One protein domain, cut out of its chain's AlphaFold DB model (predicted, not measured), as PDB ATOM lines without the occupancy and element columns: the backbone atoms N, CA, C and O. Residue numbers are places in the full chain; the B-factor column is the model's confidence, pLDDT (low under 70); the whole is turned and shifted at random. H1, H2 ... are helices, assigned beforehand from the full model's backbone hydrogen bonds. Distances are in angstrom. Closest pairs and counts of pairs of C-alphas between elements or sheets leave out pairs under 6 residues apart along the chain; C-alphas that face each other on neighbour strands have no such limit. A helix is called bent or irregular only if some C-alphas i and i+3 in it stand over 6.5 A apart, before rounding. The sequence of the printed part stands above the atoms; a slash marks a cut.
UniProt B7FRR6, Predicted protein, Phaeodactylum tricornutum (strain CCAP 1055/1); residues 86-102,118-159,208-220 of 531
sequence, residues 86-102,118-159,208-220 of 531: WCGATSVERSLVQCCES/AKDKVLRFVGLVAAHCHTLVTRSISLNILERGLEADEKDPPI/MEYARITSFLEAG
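What this domain is: This is residues 86 to 102, 118 to 159 and 208 to 220 of the 531 residues of the protein "Predicted protein" of Phaeodactylum tricornutum (strain CCAP 1055/1) (UniProt B7FRR6). The longest helix, H3, lies side by side with H2 and H4 in an up-and-down bundle of three helices, each running against the one before it in the chain, and H1 packs on H2 apart from H3 and H4. H2 packs on one stretch of H3, residues 138 to 146, and H4 on the next, residues 146 to 154. The printed part has 72 residues with four named helices, H1, H2, H3 and H4 in chain order, and no named strand; the class is all helix. It is only just compact, close to loose, with a radius of gyration of the C-alphas of 13.5 A, and elongated, spanning 46 by 29 by 19 A.

Where its parts are: Find C-alpha 136 at (26.571, -5.019, 47.287); from there H3 runs through residues 136 to 155, 28.6 A, to C-alpha 155 at (49.358, -14.088, 32.649). Look before it for H2, residues 119 to 132, 20.4 A long, and for H1, residues 91 to 101, 15.3 A. H4, residues 208 to 218, ends at C-alpha 218 at (28.841, -11.325, 23.727); it is irregular, with C-alphas 209 and 212 8.5 A apart.

How they stand to each other: Start at the hub, H2, which touches the three other helices. H2 and H3 form a helical hairpin at a shallow tilt of 22 degrees; their closest C-alphas, Val 126 and Ser 142, are 5.5 A apart. H4 touches H3, opposite ways at 26 degrees, closest at C-alphas Asp 153 and Glu 209, 6.1 A. H4 touches H2, the same way at 30 degrees, closest at C-alphas Leu 123 and Phe 216, 6.2 A. H1 touches H2, opposite ways at 5 degrees, closest at C-alphas Cys 99 and Lys 121, 6.0 A; H1 is apart from H3 and H4. In H1, H2 and H3 every O i to N i+4 pair is within hydrogen-bond range; in H4, 5 of 7 are.

The domain as a whole: The farthest C-alphas, Cys 87 and Ile 159, are 46.4 A apart. Residues 103 to 117 and 160 to 207 are not printed; each cut leaves a gap of 10.9 A between C-alphas, 102 to 118 and 159 to 208. The link from H2 to H3 is tight. Mean pLDDT of the printed part is 72.3; 27 residues are under 70, among them 86 to 102.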
ATOM      1  N   TRP A  86      13.686 -29.907  42.753       66.56
ATOM      2  CA  TRP A  86      13.844 -28.449  42.752       66.56
ATOM      3  C   TRP A  86      12.782 -27.702  43.565       66.56
ATOM      4  O   TRP A  86      12.819 -26.464  43.622       66.56
ATOM      5  N   CYS A  87      11.862 -28.405  44.231       62.44
ATOM      6  CA  CYS A  87      10.877 -27.784  45.114       62.44
ATOM      7  C   CYS A  87      11.571 -26.936  46.197       62.44
ATOM      8  O   CYS A  87      12.395 -27.408  46.975       62.44
ATOM      9  N   GLY A  88      11.265 -25.636  46.237       60.12
ATOM     10  CA  GLY A  88      11.887 -24.692  47.174       60.12
ATOM     11  C   GLY A  88      13.278 -24.181  46.770       60.12
ATOM     12  O   GLY A  88      13.845 -23.367  47.495       60.12
ATOM     13  N   ALA A  89      13.825 -24.596  45.622       65.56
ATOM     14  CA  ALA A  89      15.003 -23.962  45.037       65.56
ATOM     15  C   ALA A  89      14.644 -22.663  44.329       65.56
ATOM     16  O   ALA A  89      13.737 -22.619  43.487       65.56
ATOM     17  N   THR A  90      15.401 -21.613  44.645       68.94
ATOM     18  CA  THR A  90      15.334 -20.343  43.926       68.94
ATOM     19  C   THR A  90      15.746 -20.551  42.469       68.94
ATOM     20  O   THR A  90      16.541 -21.438  42.153       68.94
ATOM     21  N   SER A  91      15.235 -19.711  41.565       65.38
ATOM     22  CA  SER A  91      15.652 -19.731  40.154       65.38
ATOM     23  C   SER A  91      17.176 -19.649  40.013       65.38
ATOM     24  O   SER A  91      17.739 -20.290  39.136       65.38
ATOM     25  N   VAL A  92      17.838 -18.907  40.907       59.91
ATOM     26  CA  VAL A  92      19.298 -18.759  40.931       59.91
ATOM     27  C   VAL A  92      19.972 -20.091  41.215       59.91
ATOM     28  O   VAL A  92      20.864 -20.486  40.481       59.91
ATOM     29  N   GLU A  93      19.524 -20.816  42.236       61.44
ATOM     30  CA  GLU A  93      20.099 -22.114  42.596       61.44
ATOM     31  C   GLU A  93      19.912 -23.155  41.494       61.44
ATOM     32  O   GLU A  93      20.848 -23.896  41.207       61.44
ATOM     33  N   ARG A  94      18.746 -23.169  40.833       65.69
ATOM     34  CA  ARG A  94      18.504 -24.048  39.679       65.69
ATOM     35  C   ARG A  94      19.478 -23.747  38.549       65.69
ATOM     36  O   ARG A  94      20.138 -24.647  38.048       65.69
ATOM     37  N   SER A  95      19.620 -22.474  38.186       61.44
ATOM     38  CA  SER A  95      20.527 -22.071  37.113       61.44
ATOM     39  C   SER A  95      22.001 -22.284  37.472       61.44
ATOM     40  O   SER A  95      22.795 -22.635  36.602       61.44
ATOM     41  N   LEU A  96      22.374 -22.113  38.745       59.84
ATOM     42  CA  LEU A  96      23.719 -22.394  39.248       59.84
ATOM     43  C   LEU A  96      24.063 -23.878  39.125       59.84
ATOM     44  O   LEU A  96      25.136 -24.215  38.628       59.84
ATOM     45  N   VAL A  97      23.154 -24.766  39.526       63.25
ATOM     46  CA  VAL A  97      23.380 -26.208  39.411       63.25
ATOM     47  C   VAL A  97      23.328 -26.668  37.957       63.25
ATOM     48  O   VAL A  97      24.212 -27.406  37.538       63.25
ATOM     49  N   GLN A  98      22.414 -26.134  37.141       64.94
ATOM     50  CA  GLN A  98      22.389 -26.393  35.700       64.94
ATOM     51  C   GLN A  98      23.719 -26.007  35.025       64.94
ATOM     52  O   GLN A  98      24.212 -26.731  34.156       64.94
ATOM     53  N   CYS A  99      24.353 -24.904  35.448       56.75
ATOM     54  CA  CYS A  99      25.688 -24.521  34.971       56.75
ATOM     55  C   CYS A  99      26.782 -25.517  35.388       56.75
ATOM     56  O   CYS A  99      27.750 -25.711  34.648       56.75
ATOM     57  N   CYS A 100      26.636 -26.164  36.546       55.44
ATOM     58  CA  CYS A 100      27.562 -27.186  37.022       55.44
ATOM     59  C   CYS A 100      27.356 -28.538  36.314       55.44
ATOM     60  O   CYS A 100      28.352 -29.161  35.944       55.44
ATOM     61  N   GLU A 101      26.106 -28.947  36.071       59.22
ATOM     62  CA  GLU A 101      25.715 -30.269  35.548       59.22
ATOM     63  C   GLU A 101      25.850 -30.421  34.025       59.22
ATOM     64  O   GLU A 101      26.158 -31.515  33.556       59.22
ATOM     65  N   SER A 102      25.720 -29.335  33.249       51.69
ATOM     66  CA  SER A 102      25.707 -29.367  31.768       51.69
ATOM     67  C   SER A 102      26.987 -29.902  31.089       51.69
ATOM     68  O   SER A 102      27.062 -29.895  29.866       51.69
ATOM     69  N   ALA A 118      35.298 -24.980  34.151       63.28
ATOM     70  CA  ALA A 118      35.561 -24.713  32.739       63.28
ATOM     71  C   ALA A 118      35.243 -23.243  32.430       63.28
ATOM     72  O   ALA A 118      34.257 -22.717  32.951       63.28
ATOM     73  N   LYS A 119      36.094 -22.572  31.640       65.94
ATOM     74  CA  LYS A 119      36.101 -21.105  31.455       65.94
ATOM     75  C   LYS A 119      34.690 -20.524  31.239       65.94
ATOM     76  O   LYS A 119      34.310 -19.557  31.897       65.94
ATOM     77  N   ASP A 120      33.869 -21.202  30.440       65.75
ATOM     78  CA  ASP A 120      32.475 -20.829  30.165       65.75
ATOM     79  C   ASP A 120      31.545 -20.900  31.382       65.75
ATOM     80  O   ASP A 120      30.633 -20.085  31.529       65.75
ATOM     81  N   LYS A 121      31.763 -21.853  32.291       70.06
ATOM     82  CA  LYS A 121      30.957 -22.014  33.506       70.06
ATOM     83  C   LYS A 121      31.184 -20.881  34.493       70.06
ATOM     84  O   LYS A 121      30.221 -20.437  35.111       70.06
ATOM     85  N   VAL A 122      32.418 -20.386  34.621       73.75
ATOM     86  CA  VAL A 122      32.717 -19.226  35.479       73.75
ATOM     87  C   VAL A 122      31.968 -17.997  34.974       73.75
ATOM     88  O   VAL A 122      31.345 -17.288  35.758       73.75
ATOM     89  N   LEU A 123      31.953 -17.776  33.661       70.31
ATOM     90  CA  LEU A 123      31.262 -16.631  33.069       70.31
ATOM     91  C   LEU A 123      29.741 -16.749  33.162       70.31
ATOM     92  O   LEU A 123      29.080 -15.763  33.480       70.31
ATOM     93  N   ARG A 124      29.178 -17.947  32.957       73.44
ATOM     94  CA  ARG A 124      27.743 -18.199  33.173       73.44
ATOM     95  C   ARG A 124      27.352 -18.024  34.638       73.44
ATOM     96  O   ARG A 124      26.340 -17.391  34.920       73.44
ATOM     97  N   PHE A 125      28.176 -18.519  35.561       77.06
ATOM     98  CA  PHE A 125      28.009 -18.319  36.999       77.06
ATOM     99  C   PHE A 125      27.996 -16.830  37.344       77.06
ATOM    100  O   PHE A 125      27.059 -16.355  37.980       77.06
ATOM    101  N   VAL A 126      28.989 -16.071  36.870       76.56
ATOM    102  CA  VAL A 126      29.037 -14.622  37.076       76.56
ATOM    103  C   VAL A 126      27.817 -13.947  36.465       76.56
ATOM    104  O   VAL A 126      27.207 -13.121  37.132       76.56
ATOM    105  N   GLY A 127      27.428 -14.304  35.239       72.94
ATOM    106  CA  GLY A 127      26.238 -13.765  34.585       72.94
ATOM    107  C   GLY A 127      24.971 -13.989  35.411       72.94
ATOM    108  O   GLY A 127      24.191 -13.058  35.598       72.94
ATOM    109  N   LEU A 128      24.806 -15.185  35.980       74.19
ATOM    110  CA  LEU A 128      23.678 -15.538  36.845       74.19
ATOM    111  C   LEU A 128      23.691 -14.790  38.173       74.19
ATOM    112  O   LEU A 128      22.681 -14.191  38.548       74.19
ATOM    113  N   VAL A 129      24.824 -14.789  38.879       75.19
ATOM    114  CA  VAL A 129      24.964 -14.040  40.135       75.19
ATOM    115  C   VAL A 129      24.716 -12.563  39.871       75.19
ATOM    116  O   VAL A 129      24.019 -11.899  40.632       75.19
ATOM    117  N   ALA A 130      25.219 -12.040  38.763       71.31
ATOM    118  CA  ALA A 130      25.086 -10.638  38.457       71.31
ATOM    119  C   ALA A 130      23.662 -10.236  38.036       71.31
ATOM    120  O   ALA A 130      23.198  -9.154  38.414       71.31
ATOM    121  N   ALA A 131      22.960 -11.104  37.304       69.69
ATOM    122  CA  ALA A 131      21.575 -10.894  36.896       69.69
ATOM    123  C   ALA A 131      20.596 -10.994  38.072       69.69
ATOM    124  O   ALA A 131      19.646 -10.215  38.146       69.69
ATOM    125  N   HIS A 132      20.825 -11.930  38.995       69.38
ATOM    126  CA  HIS A 132      19.844 -12.264  40.024       69.38
ATOM    127  C   HIS A 132      20.191 -11.775  41.432       69.38
ATOM    128  O   HIS A 132      19.303 -11.697  42.282       69.38
ATOM    129  N   CYS A 133      21.446 -11.417  41.703       73.75
ATOM    130  CA  CYS A 133      21.863 -10.976  43.027       73.75
ATOM    131  C   CYS A 133      22.137  -9.467  43.041       73.75
ATOM    132  O   CYS A 133      23.150  -8.967  42.549       73.75
ATOM    133  N   HIS A 134      21.231  -8.712  43.662       74.88
ATOM    134  CA  HIS A 134      21.288  -7.246  43.684       74.88
ATOM    135  C   HIS A 134      22.029  -6.656  44.890       74.88
ATOM    136  O   HIS A 134      22.079  -5.437  45.037       74.88
ATOM    137  N   THR A 135      22.606  -7.491  45.755       81.31
ATOM    138  CA  THR A 135      23.316  -7.006  46.943       81.31
ATOM    139  C   THR A 135      24.708  -6.484  46.595       81.31
ATOM    140  O   THR A 135      25.334  -6.936  45.635       81.31
ATOM    141  N   LEU A 136      25.213  -5.554  47.409       76.25
ATOM    142  CA  LEU A 136      26.571  -5.019  47.287       76.25
ATOM    143  C   LEU A 136      27.621  -6.144  47.249       76.25
ATOM    144  O   LEU A 136      28.462  -6.170  46.356       76.25
ATOM    145  N   VAL A 137      27.503  -7.102  48.173       77.44
ATOM    146  CA  VAL A 137      28.439  -8.226  48.345       77.44
ATOM    147  C   VAL A 137      28.446  -9.146  47.125       77.44
ATOM    148  O   VAL A 137      29.499  -9.526  46.624       77.44
ATOM    149  N   THR A 138      27.276  -9.488  46.589       78.69
ATOM    150  CA  THR A 138      27.197 -10.394  45.432       78.69
ATOM    151  C   THR A 138      27.740  -9.753  44.159       78.69
ATOM    152  O   THR A 138      28.382 -10.427  43.351       78.69
ATOM    153  N   ARG A 139      27.546  -8.438  43.994       80.69
ATOM    154  CA  ARG A 139      28.121  -7.680  42.875       80.69
ATOM    155  C   ARG A 139      29.634  -7.524  43.012       80.69
ATOM    156  O   ARG A 139      30.334  -7.729  42.029       80.69
ATOM    157  N   SER A 140      30.151  -7.236  44.209       75.69
ATOM    158  CA  SER A 140      31.601  -7.157  44.432       75.69
ATOM    159  C   SER A 140      32.287  -8.505  44.203       75.69
ATOM    160  O   SER A 140      33.336  -8.551  43.573       75.69
ATOM    161  N   ILE A 141      31.678  -9.612  44.646       78.25
ATOM    162  CA  ILE A 141      32.190 -10.965  44.373       78.25
ATOM    163  C   ILE A 141      32.214 -11.228  42.866       78.25
ATOM    164  O   ILE A 141      33.222 -11.693  42.345       78.25
ATOM    165  N   SER A 142      31.135 -10.890  42.157       82.12
ATOM    166  CA  SER A 142      31.062 -11.051  40.700       82.12
ATOM    167  C   SER A 142      32.153 -10.254  39.979       82.12
ATOM    168  O   SER A 142      32.806 -10.790  39.090       82.12
ATOM    169  N   LEU A 143      32.391  -9.003  40.390       79.44
ATOM    170  CA  LEU A 143      33.473  -8.176  39.848       79.44
ATOM    171  C   LEU A 143      34.851  -8.766  40.140       79.44
ATOM    172  O   LEU A 143      35.652  -8.865  39.222       79.44
ATOM    173  N   ASN A 144      35.104  -9.230  41.365       78.12
ATOM    174  CA  ASN A 144      36.375  -9.864  41.719       78.12
ATOM    175  C   ASN A 144      36.634 -11.140  40.906       78.12
ATOM    176  O   ASN A 144      37.770 -11.413  40.529       78.12
ATOM    177  N   ILE A 145      35.595 -11.934  40.628       79.94
ATOM    178  CA  ILE A 145      35.724 -13.125  39.776       79.94
ATOM    179  C   ILE A 145      36.080 -12.713  38.345       79.94
ATOM    180  O   ILE A 145      36.965 -13.318  37.743       79.94
ATOM    181  N   LEU A 146      35.426 -11.678  37.808       81.81
ATOM    182  CA  LEU A 146      35.742 -11.162  36.475       81.81
ATOM    183  C   LEU A 146      37.154 -10.582  36.402       81.81
ATOM    184  O   LEU A 146      37.852 -10.832  35.428       81.81
ATOM    185  N   GLU A 147      37.576  -9.832  37.419       81.88
ATOM    186  CA  GLU A 147      38.907  -9.229  37.495       81.88
ATOM    187  C   GLU A 147      40.003 -10.296  37.553       81.88
ATOM    188  O   GLU A 147      40.946 -10.241  36.774       81.88
ATOM    189  N   ARG A 148      39.834 -11.336  38.377       78.69
ATOM    190  CA  ARG A 148      40.759 -12.478  38.393       78.69
ATOM    191  C   ARG A 148      40.761 -13.257  37.081       78.69
ATOM    192  O   ARG A 148      41.791 -13.791  36.692       78.69
ATOM    193  N   GLY A 149      39.612 -13.349  36.408       77.38
ATOM    194  CA  GLY A 149      39.524 -13.946  35.075       77.38
ATOM    195  C   GLY A 149      40.335 -13.163  34.042       77.38
ATOM    196  O   GLY A 149      41.035 -13.768  33.242       77.38
ATOM    197  N   LEU A 150      40.271 -11.833  34.130       79.00
ATOM    198  CA  LEU A 150      41.060 -10.874  33.359       79.00
ATOM    199  C   LEU A 150      42.567 -11.045  33.590       79.00
ATOM    200  O   LEU A 150      43.322 -11.191  32.639       79.00
ATOM    201  N   GLU A 151      42.989 -11.068  34.855       80.00
ATOM    202  CA  GLU A 151      44.398 -11.228  35.236       80.00
ATOM    203  C   GLU A 151      44.964 -12.597  34.840       80.00
ATOM    204  O   GLU A 151      46.145 -12.710  34.524       80.00
ATOM    205  N   ALA A 152      44.143 -13.651  34.878       77.94
ATOM    206  CA  ALA A 152      44.554 -14.981  34.437       77.94
ATOM    207  C   ALA A 152      44.782 -15.029  32.921       77.94
ATOM    208  O   ALA A 152      45.725 -15.669  32.473       77.94
ATOM    209  N   ASP A 153      43.943 -14.342  32.145       73.75
ATOM    210  CA  ASP A 153      44.109 -14.256  30.693       73.75
ATOM    211  C   ASP A 153      45.337 -13.408  30.297       73.75
ATOM    212  O   ASP A 153      45.979 -13.703  29.297       73.75
ATOM    213  N   GLU A 154      45.718 -12.413  31.107       78.19
ATOM    214  CA  GLU A 154      46.939 -11.612  30.898       78.19
ATOM    215  C   GLU A 154      48.232 -12.383  31.234       78.19
ATOM    216  O   GLU A 154      49.276 -12.142  30.630       78.19
ATOM    217  N   LYS A 155      48.184 -13.314  32.198       80.38
ATOM    218  CA  LYS A 155      49.358 -14.088  32.649       80.38
ATOM    219  C   LYS A 155      49.679 -15.309  31.796       80.38
ATOM    220  O   LYS A 155      50.845 -15.692  31.749       80.38
ATOM    221  N   ASP A 156      48.673 -15.899  31.158       73.44
ATOM    222  CA  ASP A 156      48.822 -17.068  30.293       73.44
ATOM    223  C   ASP A 156      48.673 -16.632  28.825       73.44
ATOM    224  O   ASP A 156      47.626 -16.897  28.217       73.44
ATOM    225  N   PRO A 157      49.675 -15.945  28.230       66.19
ATOM    226  CA  PRO A 157      49.616 -15.623  26.814       66.19
ATOM    227  C   PRO A 157      49.458 -16.935  26.039       66.19
ATOM    228  O   PRO A 157      50.082 -17.939  26.407       66.19
ATOM    229  N   PRO A 158      48.606 -16.970  24.999       61.25
ATOM    230  CA  PRO A 158      48.411 -18.177  24.218       61.25
ATOM    231  C   PRO A 158      49.783 -18.647  23.738       61.25
ATOM    232  O   PRO A 158      50.459 -17.917  23.012       61.25
ATOM    233  N   ILE A 159      50.202 -19.838  24.190       67.75
ATOM    234  CA  ILE A 159      51.428 -20.479  23.713       67.75
ATOM    235  C   ILE A 159      51.321 -20.430  22.191       67.75
ATOM    236  O   ILE A 159      50.313 -20.933  21.675       67.75
ATOM    237  N   MET A 208      42.777 -13.141  20.613       51.75
ATOM    238  CA  MET A 208      42.693 -14.361  21.415       51.75
ATOM    239  C   MET A 208      42.991 -14.173  22.918       51.75
ATOM    240  O   MET A 208      42.489 -14.965  23.711       51.75
ATOM    241  N   GLU A 209      43.711 -13.128  23.340       58.84
ATOM    242  CA  GLU A 209      44.067 -12.882  24.754       58.84
ATOM    243  C   GLU A 209      42.868 -12.530  25.640       58.84
ATOM    244  O   GLU A 209      42.967 -12.570  26.856       58.84
ATOM    245  N   TYR A 210      41.699 -12.232  25.070       72.62
ATOM    246  CA  TYR A 210      40.520 -11.833  25.846       72.62
ATOM    247  C   TYR A 210      39.337 -12.781  25.676       72.62
ATOM    248  O   TYR A 210      38.194 -12.355  25.839       72.62
ATOM    249  N   ALA A 211      39.566 -14.059  25.358       76.56
ATOM    250  CA  ALA A 211      38.491 -15.014  25.078       76.56
ATOM    251  C   ALA A 211      37.386 -15.021  26.159       76.56
ATOM    252  O   ALA A 211      36.196 -15.035  25.822       76.56
ATOM    253  N   ARG A 212      37.742 -14.925  27.454       75.19
ATOM    254  CA  ARG A 212      36.741 -14.911  28.536       75.19
ATOM    255  C   ARG A 212      35.930 -13.626  28.559       75.19
ATOM    256  O   ARG A 212      34.705 -13.658  28.670       75.19
ATOM    257  N   ILE A 213      36.593 -12.480  28.458       82.06
ATOM    258  CA  ILE A 213      35.888 -11.198  28.481       82.06
ATOM    259  C   ILE A 213      35.027 -11.068  27.243       82.06
ATOM    260  O   ILE A 213      33.871 -10.692  27.370       82.06
ATOM    261  N   THR A 214      35.546 -11.416  26.069       82.88
ATOM    262  CA  THR A 214      34.795 -11.385  24.816       82.88
ATOM    263  C   THR A 214      33.523 -12.218  24.939       82.88
ATOM    264  O   THR A 214      32.443 -11.685  24.701       82.88
ATOM    265  N   SER A 215      33.613 -13.439  25.475       81.50
ATOM    266  CA  SER A 215      32.439 -14.283  25.750       81.50
ATOM    267  C   SER A 215      31.450 -13.624  26.727       81.50
ATOM    268  O   SER A 215      30.238 -13.642  26.511       81.50
ATOM    269  N   PHE A 216      31.941 -12.977  27.792       84.31
ATOM    270  CA  PHE A 216      31.096 -12.201  28.712       84.31
ATOM    271  C   PHE A 216      30.422 -11.004  28.024       84.31
ATOM    272  O   PHE A 216      29.252 -10.715  28.284       84.31
ATOM    273  N   LEU A 217      31.134 -10.298  27.143       88.06
ATOM    274  CA  LEU A 217      30.600  -9.163  26.395       88.06
ATOM    275  C   LEU A 217      29.532  -9.606  25.391       88.06
ATOM    276  O   LEU A 217      28.478  -8.968  25.324       88.06
ATOM    277  N   GLU A 218      29.777 -10.699  24.668       85.00
ATOM    278  CA  GLU A 218      28.841 -11.325  23.727       85.00
ATOM    279  C   GLU A 218      27.570 -11.809  24.427       85.00
ATOM    280  O   GLU A 218      26.465 -11.592  23.929       85.00
ATOM    281  N   ALA A 219      27.697 -12.337  25.647       84.38
ATOM    282  CA  ALA A 219      26.569 -12.693  26.506       84.38
ATOM    283  C   ALA A 219      25.787 -11.474  27.051       84.38
ATOM    284  O   ALA A 219      24.872 -11.620  27.863       84.38
ATOM    285  N   GLY A 220      26.124 -10.251  26.632       87.81
ATOM    286  CA  GLY A 220      25.454  -9.028  27.062       87.81
ATOM    287  C   GLY A 220      25.968  -8.468  28.388       87.81
ATOM    288  O   GLY A 220      25.314  -7.599  28.971       87.81
TER     289      GLY A 220